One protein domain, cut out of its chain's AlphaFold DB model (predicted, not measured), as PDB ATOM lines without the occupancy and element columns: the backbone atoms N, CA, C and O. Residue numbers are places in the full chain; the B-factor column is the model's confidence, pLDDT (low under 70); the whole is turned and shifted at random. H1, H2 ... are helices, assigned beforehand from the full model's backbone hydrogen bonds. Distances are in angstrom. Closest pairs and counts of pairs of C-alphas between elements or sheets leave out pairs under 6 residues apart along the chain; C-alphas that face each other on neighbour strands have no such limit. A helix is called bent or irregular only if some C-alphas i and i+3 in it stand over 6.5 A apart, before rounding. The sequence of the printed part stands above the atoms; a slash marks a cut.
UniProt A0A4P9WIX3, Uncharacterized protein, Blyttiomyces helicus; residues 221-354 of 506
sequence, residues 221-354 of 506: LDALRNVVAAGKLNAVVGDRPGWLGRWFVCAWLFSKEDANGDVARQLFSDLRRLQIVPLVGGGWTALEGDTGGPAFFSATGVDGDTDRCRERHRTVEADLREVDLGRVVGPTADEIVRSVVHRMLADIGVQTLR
ATOM      1  N   LEU A 221      -6.141  31.707 -40.839       91.88
ATOM      2  CA  LEU A 221      -6.699  31.283 -39.554       91.88
ATOM      3  C   LEU A 221      -8.223  31.258 -39.582       91.88
ATOM      4  O   LEU A 221      -8.815  30.279 -39.138       91.88
ATOM      5  N   ASP A 222      -8.859  32.288 -40.133       90.19
ATOM      6  CA  ASP A 222     -10.316  32.335 -40.249       90.19
ATOM      7  C   ASP A 222     -10.840  31.223 -41.161       90.19
ATOM      8  O   ASP A 222     -11.863  30.604 -40.865       90.19
ATOM      9  N   ALA A 223     -10.095  30.881 -42.218       89.00
ATOM     10  CA  ALA A 223     -10.419  29.727 -43.045       89.00
ATOM     11  C   ALA A 223     -10.354  28.401 -42.295       89.00
ATOM     12  O   ALA A 223     -11.297  27.609 -42.361       89.00
ATOM     13  N   LEU A 224      -9.290  28.184 -41.527       91.94
ATOM     14  CA  LEU A 224      -9.161  26.989 -40.704       91.94
ATOM     15  C   LEU A 224     -10.259  26.926 -39.633       91.94
ATOM     16  O   LEU A 224     -10.914  25.895 -39.488       91.94
ATOM     17  N   ARG A 225     -10.523  28.039 -38.938       91.81
ATOM     18  CA  ARG A 225     -11.586  28.158 -37.927       91.81
ATOM     19  C   ARG A 225     -12.954  27.811 -38.495       91.81
ATOM     20  O   ARG A 225     -13.678  27.046 -37.869       91.81
ATOM     21  N   ASN A 226     -13.292  28.309 -39.683       89.25
ATOM     22  CA  ASN A 226     -14.571  28.011 -40.328       89.25
ATOM     23  C   ASN A 226     -14.719  26.521 -40.665       89.25
ATOM     24  O   ASN A 226     -15.794  25.951 -40.478       89.25
ATOM     25  N   VAL A 227     -13.647  25.871 -41.133       89.38
ATOM     26  CA  VAL A 227     -13.653  24.426 -41.423       89.38
ATOM     27  C   VAL A 227     -13.815  23.603 -40.142       89.38
ATOM     28  O   VAL A 227     -14.619  22.666 -40.117       89.38
ATOM     29  N   VAL A 228     -13.088  23.970 -39.082       90.12
ATOM     30  CA  VAL A 228     -13.144  23.309 -37.768       90.12
ATOM     31  C   VAL A 228     -14.519  23.494 -37.124       90.12
ATOM     32  O   VAL A 228     -15.151  22.511 -36.752       90.12
ATOM     33  N   ALA A 229     -15.035  24.725 -37.064       88.38
ATOM     34  CA  ALA A 229     -16.335  25.040 -36.468       88.38
ATOM     35  C   ALA A 229     -17.506  24.365 -37.199       88.38
ATOM     36  O   ALA A 229     -18.503  24.007 -36.578       88.38
ATOM     37  N   ALA A 230     -17.386  24.150 -38.511       86.88
ATOM     38  CA  ALA A 230     -18.377  23.415 -39.290       86.88
ATOM     39  C   ALA A 230     -18.286  21.885 -39.125       86.88
ATOM     40  O   ALA A 230     -19.097  21.174 -39.720       86.88
ATOM     41  N   GLY A 231     -17.289  21.362 -38.399       85.50
ATOM     42  CA  GLY A 231     -17.040  19.922 -38.270       85.50
ATOM     43  C   GLY A 231     -16.635  19.246 -39.586       85.50
ATOM     44  O   GLY A 231     -16.751  18.032 -39.728       85.50
ATOM     45  N   LYS A 232     -16.175  20.021 -40.579       86.50
ATOM     46  CA  LYS A 232     -15.912  19.542 -41.949       86.50
ATOM     47  C   LYS A 232     -14.461  19.143 -42.189       86.50
ATOM     48  O   LYS A 232     -14.118  18.791 -43.312       86.50
ATOM     49  N   LEU A 233     -13.609  19.177 -41.166       86.44
ATOM     50  CA  LEU A 233     -12.173  18.940 -41.324       86.44
ATOM     51  C   LEU A 233     -11.869  17.561 -41.936       86.44
ATOM     52  O   LEU A 233     -11.090  17.479 -42.880       86.44
ATOM     53  N   ASN A 234     -12.559  16.506 -41.489       86.19
ATOM     54  CA  ASN A 234     -12.441  15.166 -42.081       86.19
ATOM     55  C   ASN A 234     -12.839  15.125 -43.561       86.19
ATOM     56  O   ASN A 234     -12.131  14.522 -44.361       86.19
ATOM     57  N   ALA A 235     -13.944  15.781 -43.926       86.38
ATOM     58  CA  ALA A 235     -14.404  15.831 -45.312       86.38
ATOM     59  C   ALA A 235     -13.401  16.588 -46.195       86.38
ATOM     60  O   ALA A 235     -13.013  16.095 -47.244       86.38
ATOM     61  N   VAL A 236     -12.902  17.739 -45.732       86.06
ATOM     62  CA  VAL A 236     -11.932  18.547 -46.486       86.06
ATOM     63  C   VAL A 236     -10.610  17.809 -46.685       86.06
ATOM     64  O   VAL A 236     -10.061  17.848 -47.782       86.06
ATOM     65  N   VAL A 237     -10.091  17.144 -45.649       85.00
ATOM     66  CA  VAL A 237      -8.842  16.371 -45.739       85.00
ATOM     67  C   VAL A 237      -9.018  15.117 -46.604       85.00
ATOM     68  O   VAL A 237      -8.090  14.753 -47.322       85.00
ATOM     69  N   GLY A 238     -10.199  14.491 -46.577       83.25
ATOM     70  CA  GLY A 238     -10.544  13.363 -47.445       83.25
ATOM     71  C   GLY A 238     -10.666  13.756 -48.920       83.25
ATOM     72  O   GLY A 238     -10.055  13.117 -49.773       83.25
ATOM     73  N   ASP A 239     -11.392  14.837 -49.215       86.31
ATOM     74  CA  ASP A 239     -11.594  15.343 -50.580       86.31
ATOM     75  C   ASP A 239     -10.313  15.961 -51.160       86.31
ATOM     76  O   ASP A 239     -10.056  15.887 -52.363       86.31
ATOM     77  N   ARG A 240      -9.496  16.595 -50.307       86.25
ATOM     78  CA  ARG A 240      -8.236  17.249 -50.683       86.25
ATOM     79  C   ARG A 240      -7.083  16.781 -49.788       86.25
ATOM     80  O   ARG A 240      -6.670  17.515 -48.881       86.25
ATOM     81  N   PRO A 241      -6.492  15.607 -50.075       84.88
ATOM     82  CA  PRO A 241      -5.334  15.111 -49.343       84.88
ATOM     83  C   PRO A 241      -4.189  16.136 -49.317       84.88
ATOM     84  O   PRO A 241      -3.865  16.787 -50.320       84.88
ATOM     85  N   GLY A 242      -3.590  16.321 -48.139       86.44
ATOM     86  CA  GLY A 242      -2.499  17.275 -47.917       86.44
ATOM     87  C   GLY A 242      -2.902  18.755 -47.910       86.44
ATOM     88  O   GLY A 242      -2.024  19.614 -47.824       86.44
ATOM     89  N   TRP A 243      -4.201  19.089 -47.977       90.19
ATOM     90  CA  TRP A 243      -4.672  20.478 -47.855       90.19
ATOM     91  C   TRP A 243      -4.199  21.129 -46.551       90.19
ATOM     92  O   TRP A 243      -3.689  22.247 -46.574       90.19
ATOM     93  N   LEU A 244      -4.301  20.411 -45.426       90.69
ATOM     94  CA  LEU A 244      -3.885  20.927 -44.122       90.69
ATOM     95  C   LEU A 244      -2.357  21.094 -44.045       90.69
ATOM     96  O   LEU A 244      -1.877  22.092 -43.517       90.69
ATOM     97  N   GLY A 245      -1.587  20.179 -44.641       89.81
ATOM     98  CA  GLY A 245      -0.137  20.322 -44.783       89.81
ATOM     99  C   GLY A 245       0.260  21.573 -45.573       89.81
ATOM    100  O   GLY A 245       1.096  22.350 -45.115       89.81
ATOM    101  N   ARG A 246      -0.392  21.832 -46.716       88.94
ATOM    102  CA  ARG A 246      -0.192  23.077 -47.483       88.94
ATOM    103  C   ARG A 246      -0.605  24.311 -46.681       88.94
ATOM    104  O   ARG A 246       0.116  25.304 -46.701       88.94
ATOM    105  N   TRP A 247      -1.702  24.232 -45.924       92.00
ATOM    106  CA  TRP A 247      -2.131  25.304 -45.024       92.00
ATOM    107  C   TRP A 247      -1.042  25.646 -44.000       92.00
ATOM    108  O   TRP A 247      -0.695  26.818 -43.857       92.00
ATOM    109  N   PHE A 248      -0.447  24.639 -43.350       91.19
ATOM    110  CA  PHE A 248       0.655  24.837 -42.402       91.19
ATOM    111  C   PHE A 248       1.867  25.485 -43.073       91.19
ATOM    112  O   PHE A 248       2.407  26.452 -42.545       91.19
ATOM    113  N   VAL A 249       2.257  25.026 -44.265       90.06
ATOM    114  CA  VAL A 249       3.366  25.633 -45.017       90.06
ATOM    115  C   VAL A 249       3.090  27.107 -45.323       90.06
ATOM    116  O   VAL A 249       3.944  27.950 -45.048       90.06
ATOM    117  N   CYS A 250       1.899  27.446 -45.827       89.94
ATOM    118  CA  CYS A 250       1.522  28.837 -46.078       89.94
ATOM    119  C   CYS A 250       1.550  29.667 -44.787       89.94
ATOM    120  O   CYS A 250       2.167  30.730 -44.753       89.94
ATOM    121  N   ALA A 251       0.932  29.175 -43.710       90.81
ATOM    122  CA  ALA A 251       0.891  29.869 -42.426       90.81
ATOM    123  C   ALA A 251       2.300  30.102 -41.853       90.81
ATOM    124  O   ALA A 251       2.590  31.191 -41.356       90.81
ATOM    125  N   TRP A 252       3.196  29.121 -41.982       89.00
ATOM    126  CA  TRP A 252       4.592  29.242 -41.574       89.00
ATOM    127  C   TRP A 252       5.327  30.323 -42.363       89.00
ATOM    128  O   TRP A 252       5.958  31.187 -41.755       89.00
ATOM    129  N   LEU A 253       5.211  30.316 -43.695       86.88
ATOM    130  CA  LEU A 253       5.859  31.305 -44.558       86.88
ATOM    131  C   LEU A 253       5.399  32.726 -44.217       86.88
ATOM    132  O   LEU A 253       6.242  33.575 -43.940       86.88
ATOM    133  N   PHE A 254       4.087  32.960 -44.112       87.12
ATOM    134  CA  PHE A 254       3.562  34.274 -43.727       87.12
ATOM    135  C   PHE A 254       3.965  34.682 -42.306       87.12
ATOM    136  O   PHE A 254       4.199  35.858 -42.044       87.12
ATOM    137  N   SER A 255       4.094  33.731 -41.376       87.31
ATOM    138  CA  SER A 255       4.543  34.040 -40.014       87.31
ATOM    139  C   SER A 255       6.003  34.506 -39.948       87.31
ATOM    140  O   SER A 255       6.372  35.217 -39.015       87.31
ATOM    141  N   LYS A 256       6.836  34.117 -40.927       84.75
ATOM    142  CA  LYS A 256       8.256  34.494 -41.010       84.75
ATOM    143  C   LYS A 256       8.490  35.873 -41.618       84.75
ATOM    144  O   LYS A 256       9.593  36.396 -41.487       84.75
ATOM    145  N   GLU A 257       7.483  36.458 -42.259       81.94
ATOM    146  CA  GLU A 257       7.569  37.814 -42.810       81.94
ATOM    147  C   GLU A 257       7.504  38.895 -41.721       81.94
ATOM    148  O   GLU A 257       7.938  40.026 -41.941       81.94
ATOM    149  N   ASP A 258       6.997  38.552 -40.534       81.25
ATOM    150  CA  ASP A 258       6.958  39.457 -39.392       81.25
ATOM    151  C   ASP A 258       8.308  39.490 -38.660       81.25
ATOM    152  O   ASP A 258       8.709  38.524 -38.007       81.25
ATOM    153  N   ALA A 259       8.995  40.634 -38.730       76.12
ATOM    154  CA  ALA A 259      10.303  40.834 -38.108       76.12
ATOM    155  C   ALA A 259      10.275  40.690 -36.576       76.12
ATOM    156  O   ALA A 259      11.272  40.280 -35.981       76.12
ATOM    157  N   ASN A 260       9.140  40.999 -35.939       81.38
ATOM    158  CA  ASN A 260       8.999  40.931 -34.483       81.38
ATOM    159  C   ASN A 260       8.589  39.532 -33.998       81.38
ATOM    160  O   ASN A 260       8.754  39.210 -32.818       81.38
ATOM    161  N   GLY A 261       8.062  38.683 -34.887       83.88
ATOM    162  CA  GLY A 261       7.536  37.357 -34.554       83.88
ATOM    163  C   GLY A 261       6.257  37.379 -33.705       83.88
ATOM    164  O   GLY A 261       5.887  36.352 -33.132       83.88
ATOM    165  N   ASP A 262       5.579  38.522 -33.604       87.62
ATOM    166  CA  ASP A 262       4.310  38.672 -32.890       87.62
ATOM    167  C   ASP A 262       3.205  37.879 -33.593       87.62
ATOM    168  O   ASP A 262       2.434  37.168 -32.943       87.62
ATOM    169  N   VAL A 263       3.191  37.915 -34.930       87.56
ATOM    170  CA  VAL A 263       2.243  37.156 -35.758       87.56
ATOM    171  C   VAL A 263       2.400  35.652 -35.533       87.56
ATOM    172  O   VAL A 263       1.406  34.945 -35.379       87.56
ATOM    173  N   ALA A 264       3.639  35.156 -35.459       88.38
ATOM    174  CA  ALA A 264       3.915  33.744 -35.199       88.38
ATOM    175  C   ALA A 264       3.441  33.321 -33.799       88.38
ATOM    176  O   ALA A 264       2.785  32.292 -33.651       88.38
ATOM    177  N   ARG A 265       3.715  34.133 -32.768       88.31
ATOM    178  CA  ARG A 265       3.269  33.849 -31.393       88.31
ATOM    179  C   ARG A 265       1.744  33.806 -31.284       88.31
ATOM    180  O   ARG A 265       1.213  32.883 -30.667       88.31
ATOM    181  N   GLN A 266       1.051  34.748 -31.923       91.06
ATOM    182  CA  GLN A 266      -0.411  34.755 -31.966       91.06
ATOM    183  C   GLN A 266      -0.964  33.545 -32.731       91.06
ATOM    184  O   GLN A 266      -1.877  32.885 -32.243       91.06
ATOM    185  N   LEU A 267      -0.369  33.208 -33.881       92.75
ATOM    186  CA  LEU A 267      -0.728  32.028 -34.669       92.75
ATOM    187  C   LEU A 267      -0.646  30.749 -33.831       92.75
ATOM    188  O   LEU A 267      -1.618  30.005 -33.762       92.75
ATOM    189  N   PHE A 268       0.478  30.502 -33.159       92.06
ATOM    190  CA  PHE A 268       0.643  29.295 -32.348       92.06
ATOM    191  C   PHE A 268      -0.308  29.256 -31.147       92.06
ATOM    192  O   PHE A 268      -0.828  28.192 -30.824       92.06
ATOM    193  N   SER A 269      -0.572  30.400 -30.507       91.12
ATOM    194  CA  SER A 269      -1.576  30.515 -29.438       91.12
ATOM    195  C   SER A 269      -2.981  30.146 -29.929       91.12
ATOM    196  O   SER A 269      -3.681  29.355 -29.301       91.12
ATOM    197  N   ASP A 270      -3.374  30.653 -31.097       92.31
ATOM    198  CA  ASP A 270      -4.680  30.361 -31.682       92.31
ATOM    199  C   ASP A 270      -4.796  28.893 -32.120       92.31
ATOM    200  O   ASP A 270      -5.833  28.269 -31.898       92.31
ATOM    201  N   LEU A 271      -3.732  28.314 -32.686       92.94
ATOM    202  CA  LEU A 271      -3.715  26.919 -33.134       92.94
ATOM    203  C   LEU A 271      -3.834  25.912 -31.984       92.94
ATOM    204  O   LEU A 271      -4.487  24.886 -32.165       92.94
ATOM    205  N   ARG A 272      -3.286  26.212 -30.796       91.19
ATOM    206  CA  ARG A 272      -3.404  25.352 -29.599       91.19
ATOM    207  C   ARG A 272      -4.851  25.047 -29.216       91.19
ATOM    208  O   ARG A 272      -5.136  23.968 -28.697       91.19
ATOM    209  N   ARG A 273      -5.755  25.989 -29.483       90.88
ATOM    210  CA  ARG A 273      -7.173  25.936 -29.098       90.88
ATOM    211  C   ARG A 273      -8.065  25.297 -30.159       90.88
ATOM    212  O   ARG A 273      -9.247  25.078 -29.909       90.88
ATOM    213  N   LEU A 274      -7.539  25.037 -31.356       90.50
ATOM    214  CA  LEU A 274      -8.306  24.455 -32.454       90.50
ATOM    215  C   LEU A 274      -8.155  22.933 -32.469       90.50
ATOM    216  O   LEU A 274      -7.078  22.397 -32.223       90.50
ATOM    217  N   GLN A 275      -9.234  22.228 -32.816       90.00
ATOM    218  CA  GLN A 275      -9.222  20.775 -33.000       90.00
ATOM    219  C   GLN A 275      -8.592  20.407 -34.350       90.00
ATOM    220  O   GLN A 275      -9.285  20.059 -35.303       90.00
ATOM    221  N   ILE A 276      -7.271  20.559 -34.443       89.31
ATOM    222  CA  ILE A 276      -6.499  20.430 -35.691       89.31
ATOM    223  C   ILE A 276      -5.394  19.379 -35.610       89.31
ATOM    224  O   ILE A 276      -4.732  19.126 -36.613       89.31
ATOM    225  N   VAL A 277      -5.184  18.772 -34.440       88.69
ATOM    226  CA  VAL A 277      -4.211  17.692 -34.259       88.69
ATOM    227  C   VAL A 277      -4.920  16.365 -34.543       88.69
ATOM    228  O   VAL A 277      -5.805  15.993 -33.767       88.69
ATOM    229  N   PRO A 278      -4.619  15.663 -35.653       86.81
ATOM    230  CA  PRO A 278      -5.268  14.394 -35.948       86.81
ATOM    231  C   PRO A 278      -4.673  13.295 -35.092       86.81
ATOM    232  O   PRO A 278      -3.458  13.194 -34.962       86.81
ATOM    233  N   LEU A 279      -5.536  12.439 -34.571       85.00
ATOM    234  CA  LEU A 279      -5.141  11.259 -33.824       85.00
ATOM    235  C   LEU A 279      -5.173  10.019 -34.724       85.00
ATOM    236  O   LEU A 279      -6.023   9.929 -35.621       85.00
ATOM    237  N   VAL A 280      -4.310   9.039 -34.442       77.00
ATOM    238  CA  VAL A 280      -4.323   7.710 -35.092       77.00
ATOM    239  C   VAL A 280      -5.698   7.040 -34.955       77.00
ATOM    240  O   VAL A 280      -6.188   6.416 -35.891       77.00
ATOM    241  N   GLY A 281      -6.399   7.277 -33.840       68.75
ATOM    242  CA  GLY A 281      -7.778   6.822 -33.614       68.75
ATOM    243  C   GLY A 281      -8.855   7.480 -34.495       68.75
ATOM    244  O   GLY A 281     -10.043   7.294 -34.249       68.75
ATOM    245  N   GLY A 282      -8.493   8.296 -35.490       75.56
ATOM    246  CA  GLY A 282      -9.437   8.907 -36.436       75.56
ATOM    247  C   GLY A 282      -9.983  10.278 -36.006       75.56
ATOM    248  O   GLY A 282     -10.399  11.071 -36.858       75.56
ATOM    249  N   GLY A 283      -9.927  10.600 -34.713       83.38
ATOM    250  CA  GLY A 283     -10.386  11.876 -34.154       83.38
ATOM    251  C   GLY A 283      -9.449  13.063 -34.412       83.38
ATOM    252  O   GLY A 283      -8.331  12.895 -34.897       83.38
ATOM    253  N   TRP A 284      -9.917  14.261 -34.058       87.50
ATOM    254  CA  TRP A 284      -9.115  15.487 -33.990       87.50
ATOM    255  C   TRP A 284      -9.165  16.034 -32.569       87.50
ATOM    256  O   TRP A 284     -10.229  16.033 -31.949       87.50
ATOM    257  N   THR A 285      -8.039  16.521 -32.062       87.44
ATOM    258  CA  THR A 285      -7.948  17.108 -30.723       87.44
ATOM    259  C   THR A 285      -7.367  18.514 -30.770       87.44
ATOM    260  O   THR A 285      -6.621  18.875 -31.683       87.44
ATOM    261  N   ALA A 286      -7.743  19.312 -29.774       89.25
ATOM    262  CA  ALA A 286      -7.036  20.531 -29.405       89.25
ATOM    263  C   ALA A 286      -5.994  20.196 -28.327       89.25
ATOM    264  O   ALA A 286      -6.099  19.156 -27.667       89.25
ATOM    265  N   LEU A 287      -5.000  21.064 -28.143       86.06
ATOM    266  CA  LEU A 287      -4.029  20.931 -27.050       86.06
ATOM    267  C   LEU A 287      -4.476  21.701 -25.804       86.06
ATOM    268  O   LEU A 287      -4.200  21.281 -24.686       86.06
ATOM    269  N   GLU A 288      -5.213  22.796 -25.996       84.38
ATOM    270  CA  GLU A 288      -5.810  23.608 -24.935       84.38
ATOM    271  C   GLU A 288      -7.345  23.586 -25.015       84.38
ATOM    272  O   GLU A 288      -7.919  23.562 -26.105       84.38
ATOM    273  N   GLY A 289      -8.011  23.646 -23.857       73.12
ATOM    274  CA  GLY A 289      -9.475  23.698 -23.724       73.12
ATOM    275  C   GLY A 289     -10.077  22.456 -23.059       73.12
ATOM    276  O   GLY A 289      -9.354  21.566 -22.622       73.12
ATOM    277  N   ASP A 290     -11.408  22.391 -23.000       60.38
ATOM    278  CA  ASP A 290     -12.149  21.380 -22.220       60.38
ATOM    279  C   ASP A 290     -11.962  19.942 -22.732       60.38
ATOM    280  O   ASP A 290     -11.972  18.989 -21.959       60.38
ATOM    281  N   THR A 291     -11.759  19.777 -24.042       60.81
ATOM    282  CA  THR A 291     -11.401  18.489 -24.666       60.81
ATOM    283  C   THR A 291      -9.890  18.342 -24.885       60.81
ATOM    284  O   THR A 291      -9.443  17.364 -25.487       60.81
ATOM    285  N   GLY A 292      -9.111  19.342 -24.462       64.44
ATOM    286  CA  GLY A 292      -7.675  19.434 -24.676       64.44
ATOM    287  C   GLY A 292      -6.898  18.422 -23.844       64.44
ATOM    288  O   GLY A 292      -7.298  18.037 -22.747       64.44
ATOM    289  N   GLY A 293      -5.783  17.953 -24.385       70.25
ATOM    290  CA  GLY A 293      -4.836  17.112 -23.660       70.25
ATOM    291  C   GLY A 293      -3.554  16.938 -24.462       70.25
ATOM    292  O   GLY A 293      -3.522  17.311 -25.638       70.25
ATOM    293  N   PRO A 294      -2.496  16.395 -23.843       76.81
ATOM    294  CA  PRO A 294      -1.232  16.216 -24.532       76.81
ATOM    295  C   PRO A 294      -1.425  15.267 -25.720       76.81
ATOM    296  O   PRO A 294      -2.176  14.292 -25.642       76.81
ATOM    297  N   ALA A 295      -0.785  15.607 -26.833       82.19
ATOM    298  CA  ALA A 295      -0.735  14.798 -28.039       82.19
ATOM    299  C   ALA A 295       0.728  14.584 -28.400       82.19
ATOM    300  O   ALA A 295       1.568  15.456 -28.133       82.19
ATOM    301  N   PHE A 296       1.021  13.437 -29.004       81.94
ATOM    302  CA  PHE A 296       2.399  12.991 -29.127       81.94
ATOM    303  C   PHE A 296       2.742  12.503 -30.526       81.94
ATOM    304  O   PHE A 296       1.924  11.879 -31.195       81.94
ATOM    305  N   PHE A 297       3.959  12.781 -30.978       79.12
ATOM    306  CA  PHE A 297       4.503  12.124 -32.161       79.12
ATOM    307  C   PHE A 297       4.887  10.682 -31.839       79.12
ATOM    308  O   PHE A 297       5.320  10.398 -30.719       79.12
ATOM    309  N   SER A 298       4.779   9.810 -32.843       68.38
ATOM    310  CA  SER A 298       5.237   8.424 -32.757       68.38
ATOM    311  C   SER A 298       6.689   8.344 -32.295       68.38
ATOM    312  O   SER A 298       7.557   9.043 -32.827       68.38
ATOM    313  N   ALA A 299       6.953   7.472 -31.321       55.44
ATOM    314  CA  ALA A 299       8.300   7.190 -30.830       55.44
ATOM    315  C   ALA A 299       9.155   6.467 -31.883       55.44
ATOM    316  O   ALA A 299      10.379   6.612 -31.911       55.44
ATOM    317  N   THR A 300       8.509   5.697 -32.762       50.81
ATOM    318  CA  THR A 300       9.138   5.075 -33.922       50.81
ATOM    319  C   THR A 300       9.130   6.092 -35.051       50.81
ATOM    320  O   THR A 300       8.075   6.422 -35.591       50.81
ATOM    321  N   GLY A 301      10.303   6.652 -35.344       42.19
ATOM    322  CA  GLY A 301      10.481   7.653 -36.387       42.19
ATOM    323  C   GLY A 301       9.831   7.250 -37.712       42.19
ATOM    324  O   GLY A 301       9.597   6.082 -37.997       42.19
ATOM    325  N   VAL A 302       9.564   8.258 -38.534       38.81
ATOM    326  CA  VAL A 302       8.857   8.199 -39.823       38.81
ATOM    327  C   VAL A 302       9.514   7.282 -40.880       38.81
ATOM    328  O   VAL A 302       9.017   7.174 -41.998       38.81
ATOM    329  N   ASP A 303      10.578   6.562 -40.545       34.19
ATOM    330  CA  ASP A 303      11.281   5.692 -41.476       34.19
ATOM    331  C   ASP A 303      10.801   4.251 -41.345       34.19
ATOM    332  O   ASP A 303      10.790   3.655 -40.270       34.19
ATOM    333  N   GLY A 304      10.331   3.731 -42.479       40.16
ATOM    334  CA  GLY A 304       9.540   2.521 -42.555       40.16
ATOM    335  C   GLY A 304      10.214   1.309 -41.930       40.16
ATOM    336  O   GLY A 304      11.234   0.835 -42.421       40.16
ATOM    337  N   ASP A 305       9.548   0.738 -40.931       34.53
ATOM    338  CA  ASP A 305       9.690  -0.675 -40.646       34.53
ATOM    339  C   ASP A 305       8.327  -1.307 -40.313       34.53
ATOM    340  O   ASP A 305       7.527  -0.787 -39.542       34.53
ATOM    341  N   THR A 306       8.075  -2.392 -41.042       41.56
ATOM    342  CA  THR A 306       6.906  -3.276 -41.192       41.56
ATOM    343  C   THR A 306       5.515  -2.879 -40.644       41.56
ATOM    344  O   THR A 306       5.287  -2.728 -39.445       41.56
ATOM    345  N   ASP A 307       4.501  -2.974 -41.522       47.22
ATOM    346  CA  ASP A 307       3.049  -3.005 -41.210       47.22
ATOM    347  C   ASP A 307       2.670  -3.951 -40.046       47.22
ATOM    348  O   ASP A 307       1.627  -3.814 -39.406       47.22
ATOM    349  N   ARG A 308       3.538  -4.921 -39.741       41.28
ATOM    350  CA  ARG A 308       3.363  -5.944 -38.710       41.28
ATOM    351  C   ARG A 308       3.634  -5.449 -37.280       41.28
ATOM    352  O   ARG A 308       3.129  -6.073 -36.345       41.28
ATOM    353  N   CYS A 309       4.426  -4.393 -37.084       47.94
ATOM    354  CA  CYS A 309       4.631  -3.778 -35.762       47.94
ATOM    355  C   CYS A 309       3.519  -2.767 -35.451       47.94
ATOM    356  O   CYS A 309       2.968  -2.773 -34.354       47.94
ATOM    357  N   ARG A 310       3.071  -2.010 -36.460       53.53
ATOM    358  CA  ARG A 310       1.983  -1.028 -36.324       53.53
ATOM    359  C   ARG A 310       0.635  -1.666 -35.957       53.53
ATOM    360  O   ARG A 310      -0.079  -1.153 -35.105       53.53
ATOM    361  N   GLU A 311       0.289  -2.825 -36.527       54.28
ATOM    362  CA  GLU A 311      -0.935  -3.554 -36.134       54.28
ATOM    363  C   GLU A 311      -0.874  -4.045 -34.673       54.28
ATOM    364  O   GLU A 311      -1.892  -4.055 -33.985       54.28
ATOM    365  N   ARG A 312       0.321  -4.410 -34.181       54.53
ATOM    366  CA  ARG A 312       0.539  -4.885 -32.803       54.53
ATOM    367  C   ARG A 312       0.563  -3.755 -31.774       54.53
ATOM    368  O   ARG A 312       0.173  -3.988 -30.634       54.53
ATOM    369  N   HIS A 313       0.978  -2.551 -32.163       60.78
ATOM    370  CA  HIS A 313       1.052  -1.386 -31.275       60.78
ATOM    371  C   HIS A 313      -0.182  -0.484 -31.334       60.78
ATOM    372  O   HIS A 313      -0.354   0.339 -30.440       60.78
ATOM    373  N   ARG A 314      -1.090  -0.685 -32.301       62.44
ATOM    374  CA  ARG A 314      -2.271   0.166 -32.528       62.44
ATOM    375  C   ARG A 314      -3.070   0.476 -31.256       62.44
ATOM    376  O   ARG A 314      -3.553   1.592 -31.111       62.44
ATOM    377  N   THR A 315      -3.222  -0.483 -30.341       63.25
ATOM    378  CA  THR A 315      -3.947  -0.264 -29.076       63.25
ATOM    379  C   THR A 315      -3.212   0.713 -28.158       63.25
ATOM    380  O   THR A 315      -3.826   1.617 -27.605       63.25
ATOM    381  N   VAL A 316      -1.887   0.584 -28.062       64.44
ATOM    382  CA  VAL A 316      -1.022   1.478 -27.279       64.44
ATOM    383  C   VAL A 316      -0.994   2.877 -27.906       64.44
ATOM    384  O   VAL A 316      -1.155   3.875 -27.214       64.44
ATOM    385  N   GLU A 317      -0.864   2.956 -29.230       62.62
ATOM    386  CA  GLU A 317      -0.825   4.209 -30.001       62.62
ATOM    387  C   GLU A 317      -2.168   4.968 -29.955       62.62
ATOM    388  O   GLU A 317      -2.206   6.202 -29.886       62.62
ATOM    389  N   ALA A 318      -3.293   4.241 -29.944       62.12
ATOM    390  CA  ALA A 318      -4.628   4.820 -29.803       62.12
ATOM    391  C   ALA A 318      -4.848   5.440 -28.413       62.12
ATOM    392  O   ALA A 318      -5.415   6.534 -28.320       62.12
ATOM    393  N   ASP A 319      -4.365   4.786 -27.355       66.69
ATOM    394  CA  ASP A 319      -4.468   5.287 -25.981       66.69
ATOM    395  C   ASP A 319      -3.537   6.482 -25.721       66.69
ATOM    396  O   ASP A 319      -3.876   7.398 -24.966       66.69
ATOM    397  N   LEU A 320      -2.387   6.521 -26.398       69.38
ATOM    398  CA  LEU A 320      -1.384   7.574 -26.259       69.38
ATOM    399  C   LEU A 320      -1.757   8.897 -26.929       69.38
ATOM    400  O   LEU A 320      -0.975   9.829 -26.831       69.38
ATOM    401  N   ARG A 321      -2.918   9.040 -27.586       74.44
ATOM    402  CA  ARG A 321      -3.243  10.240 -28.393       74.44
ATOM    403  C   ARG A 321      -2.122  10.576 -29.389       74.44
ATOM    404  O   ARG A 321      -1.693  11.730 -29.512       74.44
ATOM    405  N   GLU A 322      -1.652   9.558 -30.100       79.38
ATOM    406  CA  GLU A 322      -0.607   9.713 -31.105       79.38
ATOM    407  C   GLU A 322      -1.095  10.486 -32.334       79.38
ATOM    408  O   GLU A 322      -2.228  10.307 -32.795       79.38
ATOM    409  N   VAL A 323      -0.228  11.342 -32.873       83.25
ATOM    410  CA  VAL A 323      -0.509  12.192 -34.027       83.25
ATOM    411  C   VAL A 323      -0.335  11.438 -35.340       83.25
ATOM    412  O   VAL A 323       0.769  11.034 -35.703       83.25
ATOM    413  N   ASP A 324      -1.405  11.372 -36.132       83.88
ATOM    414  CA  ASP A 324      -1.350  10.864 -37.504       83.88
ATOM    415  C   ASP A 324      -0.870  11.961 -38.469       83.88
ATOM    416  O   ASP A 324      -1.649  12.672 -39.118       83.88
ATOM    417  N   LEU A 325       0.454  12.104 -38.568       82.56
ATOM    418  CA  LEU A 325       1.099  13.037 -39.495       82.56
ATOM    419  C   LEU A 325       0.717  12.776 -40.962       82.56
ATOM    420  O   LEU A 325       0.644  13.722 -41.751       82.56
ATOM    421  N   GLY A 326       0.439  11.520 -41.331       80.94
ATOM    422  CA  GLY A 326       0.054  11.134 -42.688       80.94
ATOM    423  C   GLY A 326      -1.258  11.783 -43.124       80.94
ATOM    424  O   GLY A 326      -1.362  12.266 -44.254       80.94
ATOM    425  N   ARG A 327      -2.227  11.898 -42.209       82.56
ATOM    426  CA  ARG A 327      -3.502  12.595 -42.459       82.56
ATOM    427  C   ARG A 327      -3.350  14.102 -42.644       82.56
ATOM    428  O   ARG A 327      -4.132  14.695 -43.383       82.56
ATOM    429  N   VAL A 328      -2.356  14.735 -42.019       83.19
ATOM    430  CA  VAL A 328      -2.095  16.178 -42.203       83.19
ATOM    431  C   VAL A 328      -1.398  16.441 -43.532       83.19
ATOM    432  O   VAL A 328      -1.822  17.284 -44.324       83.19
ATOM    433  N   VAL A 329      -0.289  15.732 -43.740       84.06
ATOM    434  CA  VAL A 329       0.681  15.991 -44.804       84.06
ATOM    435  C   VAL A 329       0.167  15.449 -46.141       84.06
ATOM    436  O   VAL A 329       0.360  16.080 -47.179       84.06
ATOM    437  N   GLY A 330      -0.592  14.353 -46.112       80.62
ATOM    438  CA  GLY A 330      -1.061  13.636 -47.292       80.62
ATOM    439  C   GLY A 330      -0.014  12.645 -47.827       80.62
ATOM    440  O   GLY A 330       1.176  12.764 -47.526       80.62
ATOM    441  N   PRO A 331      -0.436  11.659 -48.637       73.31
ATOM    442  CA  PRO A 331       0.424  10.553 -49.069       73.31
ATOM    443  C   PRO A 331       1.527  10.966 -50.056       73.31
ATOM    444  O   PRO A 331       2.546  10.295 -50.150       73.31
ATOM    445  N   THR A 332       1.338  12.062 -50.794       68.00
ATOM    446  CA  THR A 332       2.238  12.499 -51.877       68.00
ATOM    447  C   THR A 332       3.089  13.709 -51.507       68.00
ATOM    448  O   THR A 332       3.631  14.362 -52.394       68.00
ATOM    449  N   ALA A 333       3.133  14.093 -50.233       73.69
ATOM    450  CA  ALA A 333       3.809  15.319 -49.837       73.69
ATOM    451  C   ALA A 333       5.315  15.123 -49.632       73.69
ATOM    452  O   ALA A 333       5.768  14.159 -49.002       73.69
ATOM    453  N   ASP A 334       6.058  16.107 -50.135       79.19
ATOM    454  CA  ASP A 334       7.510  16.185 -50.049       79.19
ATOM    455  C   ASP A 334       7.992  16.286 -48.598       79.19
ATOM    456  O   ASP A 334       7.302  16.794 -47.707       79.19
ATOM    457  N   GLU A 335       9.243  15.888 -48.377       82.56
ATOM    458  CA  GLU A 335       9.876  15.914 -47.055       82.56
ATOM    459  C   GLU A 335       9.951  17.324 -46.446       82.56
ATOM    460  O   GLU A 335       9.901  17.521 -45.230       82.56
ATOM    461  N   ILE A 336       9.965  18.347 -47.300       82.81
ATOM    462  CA  ILE A 336       9.893  19.746 -46.877       82.81
ATOM    463  C   ILE A 336       8.547  20.037 -46.196       82.81
ATOM    464  O   ILE A 336       8.521  20.634 -45.122       82.81
ATOM    465  N   VAL A 337       7.428  19.592 -46.775       84.31
ATOM    466  CA  VAL A 337       6.096  19.801 -46.183       84.31
ATOM    467  C   VAL A 337       6.005  19.064 -44.851       84.31
ATOM    468  O   VAL A 337       5.567  19.639 -43.855       84.31
ATOM    469  N   ARG A 338       6.480  17.816 -44.816       87.00
ATOM    470  CA  ARG A 338       6.485  16.983 -43.612       87.00
ATOM    471  C   ARG A 338       7.281  17.613 -42.471       87.00
ATOM    472  O   ARG A 338       6.758  17.735 -41.365       87.00
ATOM    473  N   SER A 339       8.501  18.072 -42.740       86.69
ATOM    474  CA  SER A 339       9.357  18.710 -41.731       86.69
ATOM    475  C   SER A 339       8.791  20.039 -41.214       86.69
ATOM    476  O   SER A 339       8.883  20.315 -40.015       86.69
ATOM    477  N   VAL A 340       8.157  20.847 -42.074       89.12
ATOM    478  CA  VAL A 340       7.482  22.090 -41.657       89.12
ATOM    479  C   VAL A 340       6.280  21.783 -40.767       89.12
ATOM    480  O   VAL A 340       6.159  22.375 -39.697       89.12
ATOM    481  N   VAL A 341       5.428  20.834 -41.165       90.31
ATOM    482  CA  VAL A 341       4.259  20.417 -40.374       90.31
ATOM    483  C   VAL A 341       4.688  19.853 -39.021       90.31
ATOM    484  O   VAL A 341       4.159  20.276 -37.996       90.31
ATOM    485  N   HIS A 342       5.680  18.958 -39.000       88.69
ATOM    486  CA  HIS A 342       6.224  18.401 -37.762       88.69
ATOM    487  C   HIS A 342       6.732  19.511 -36.835       88.69
ATOM    488  O   HIS A 342       6.385  19.544 -35.656       88.69
ATOM    489  N   ARG A 343       7.517  20.461 -37.363       90.00
ATOM    490  CA  ARG A 343       8.025  21.594 -36.579       90.00
ATOM    491  C   ARG A 343       6.896  22.458 -36.028       90.00
ATOM    492  O   ARG A 343       6.919  22.786 -34.851       90.00
ATOM    493  N   MET A 344       5.901  22.803 -36.843       91.69
ATOM    494  CA  MET A 344       4.782  23.625 -36.380       91.69
ATOM    495  C   MET A 344       3.963  22.927 -35.299       91.69
ATOM    496  O   MET A 344       3.608  23.556 -34.311       91.69
ATOM    497  N   LEU A 345       3.674  21.636 -35.459       90.25
ATOM    498  CA  LEU A 345       2.964  20.860 -34.445       90.25
ATOM    499  C   LEU A 345       3.774  20.773 -33.140       90.25
ATOM    500  O   LEU A 345       3.203  20.962 -32.064       90.25
ATOM    501  N   ALA A 346       5.096  20.601 -33.227       88.56
ATOM    502  CA  ALA A 346       5.984  20.676 -32.068       88.56
ATOM    503  C   ALA A 346       5.935  22.061 -31.390       88.56
ATOM    504  O   ALA A 346       5.769  22.148 -30.176       88.56
ATOM    505  N   ASP A 347       5.977  23.147 -32.170       88.75
ATOM    506  CA  ASP A 347       5.917  24.530 -31.670       88.75
ATOM    507  C   ASP A 347       4.564  24.873 -31.013       88.75
ATOM    508  O   ASP A 347       4.498  25.718 -30.114       88.75
ATOM    509  N   ILE A 348       3.473  24.218 -31.430       89.56
ATOM    510  CA  ILE A 348       2.141  24.324 -30.806       89.56
ATOM    511  C   ILE A 348       2.101  23.517 -29.494       89.56
ATOM    512  O   ILE A 348       1.345  23.864 -28.592       89.56
ATOM    513  N   GLY A 349       2.976  22.528 -29.306       84.19
ATOM    514  CA  GLY A 349       3.118  21.775 -28.054       84.19
ATOM    515  C   GLY A 349       2.857  20.276 -28.173       84.19
ATOM    516  O   GLY A 349       2.686  19.623 -27.144       84.19
ATOM    517  N   VAL A 350       2.816  19.725 -29.391       85.44
ATOM    518  CA  VAL A 350       2.872  18.271 -29.594       85.44
ATOM    519  C   VAL A 350       4.257  17.790 -29.170       85.44
ATOM    520  O   VAL A 350       5.272  18.297 -29.646       85.44
ATOM    521  N   GLN A 351       4.305  16.836 -28.250       81.56
ATOM    522  CA  GLN A 351       5.561  16.346 -27.687       81.56
ATOM    523  C   GLN A 351       6.029  15.101 -28.441       81.56
ATOM    524  O   GLN A 351       5.224  14.329 -28.949       81.56
ATOM    525  N   THR A 352       7.334  14.871 -28.522       76.06
ATOM    526  CA  THR A 352       7.856  13.585 -29.003       76.06
ATOM    527  C   THR A 352       8.043  12.687 -27.793       76.06
ATOM    528  O   THR A 352       8.883  12.999 -26.953       76.06
ATOM    529  N   LEU A 353       7.273  11.600 -27.691       70.69
ATOM    530  CA  LEU A 353       7.512  10.601 -26.651       70.69
ATOM    531  C   LEU A 353       8.619   9.662 -27.097       70.69
ATOM    532  O   LEU A 353       8.581   9.113 -28.197       70.69
ATOM    533  N   ARG A 354       9.591   9.430 -26.221       70.50
ATOM    534  CA  ARG A 354      10.523   8.315 -26.389       70.50
ATOM    535  C   ARG A 354       9.836   7.020 -25.981       70.50
ATOM    536  O   ARG A 354       8.999   7.004 -25.081       70.50
TER     537      ARG A 354
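AT A GLANCE: This is residues 221 to 354 of the 506 residues of an uncharacterized protein of Blyttiomyces helicus (UniProt A0A4P9WIX3). A helical body in which H3 and H4 fold back beside each other as a hairpin and H7 crosses H3, with short H2 and H6 by the first end of H3; H5 is set off from the other helices at one end of the longest axis. A long stretch with no named element, residues 273 to 306, leads from H4 to H5, and residues 257 to 262 and 303 to 309 stick out. The printed part has 134 residues with seven named helices, H1 to H7 in chain order, and no named strand: all helix. It is compact, with a radius of gyration of the C-alphas of 14.7 A and spans of 46 by 32 by 31 A.

IN THESE COORDINATES: H1, residues 221 to 229, begins at C-alpha 221 at (-6.699, 31.283, -39.554). H2 is residues 233 to 239. H3, residues 243 to 256, is 20.3 A long, and H4, residues 262 to 272, is 15.7 A long. H5, residues 307 to 319, is 18.9 A long and irregular: C-alphas 312 and 315 are 7.4 A apart. H6 is residues 325 to 329. H7, residues 335 to 348, is 19.9 A long and ends at C-alpha 348 at (2.141, 24.324, -30.806).

HOW THE PARTS SIT: H3 is the hub, touching four helices. H3 and H4 form a helical hairpin at a shallow tilt of 29 degrees, opposite ways; their closest C-alphas, Ser 255 and Ala 264, are 4.9 A apart. H7 touches H3 at a steep tilt of 69.9 degrees, only just short of about perpendicular, and the closest C-alphas, Phe 248 and Val 341, are 6.1 A apart. With residues 347 to 348 alone H7 touches H4, about perpendicular at 83 degrees; C-alphas 268 and 348 are closest, at 5.4 A. Helix packing is mostly crossed, but only just: of three touching pairs with a tilt, one is shallow. H6 touches H3, closest at C-alphas 245 and 329, 4.4 A, and H7, closest at C-alphas 329 and 338, 6.0 A. H2 and H3 only just touch, only at the corner, with 3 pairs of C-alphas within 8 A, the closest those of Val 237 and Trp 243 at 6.2 A. H1 and H3 are near each other, with 5 pairs of C-alphas within 10 A. H5 touches no helix. Every O i to N i+4 pair is within hydrogen-bond range in H1, H2, H3, H4, H6 and H7; in H5, 6 of 9 are.

THE WHOLE: The C-alphas farthest apart, those of Asn 260 and Arg 308, are 47.4 A apart. The printed part has no cut. The link from H4 to H5 is long, and the other links are tight. Short pairings join residues 277 to 278 with 284 to 285, antiparallel, and 296 to 297 with 351 to 352, parallel. The mean pLDDT of the printed part is 79.2; 28 residues are under 70, among them 298 to 320.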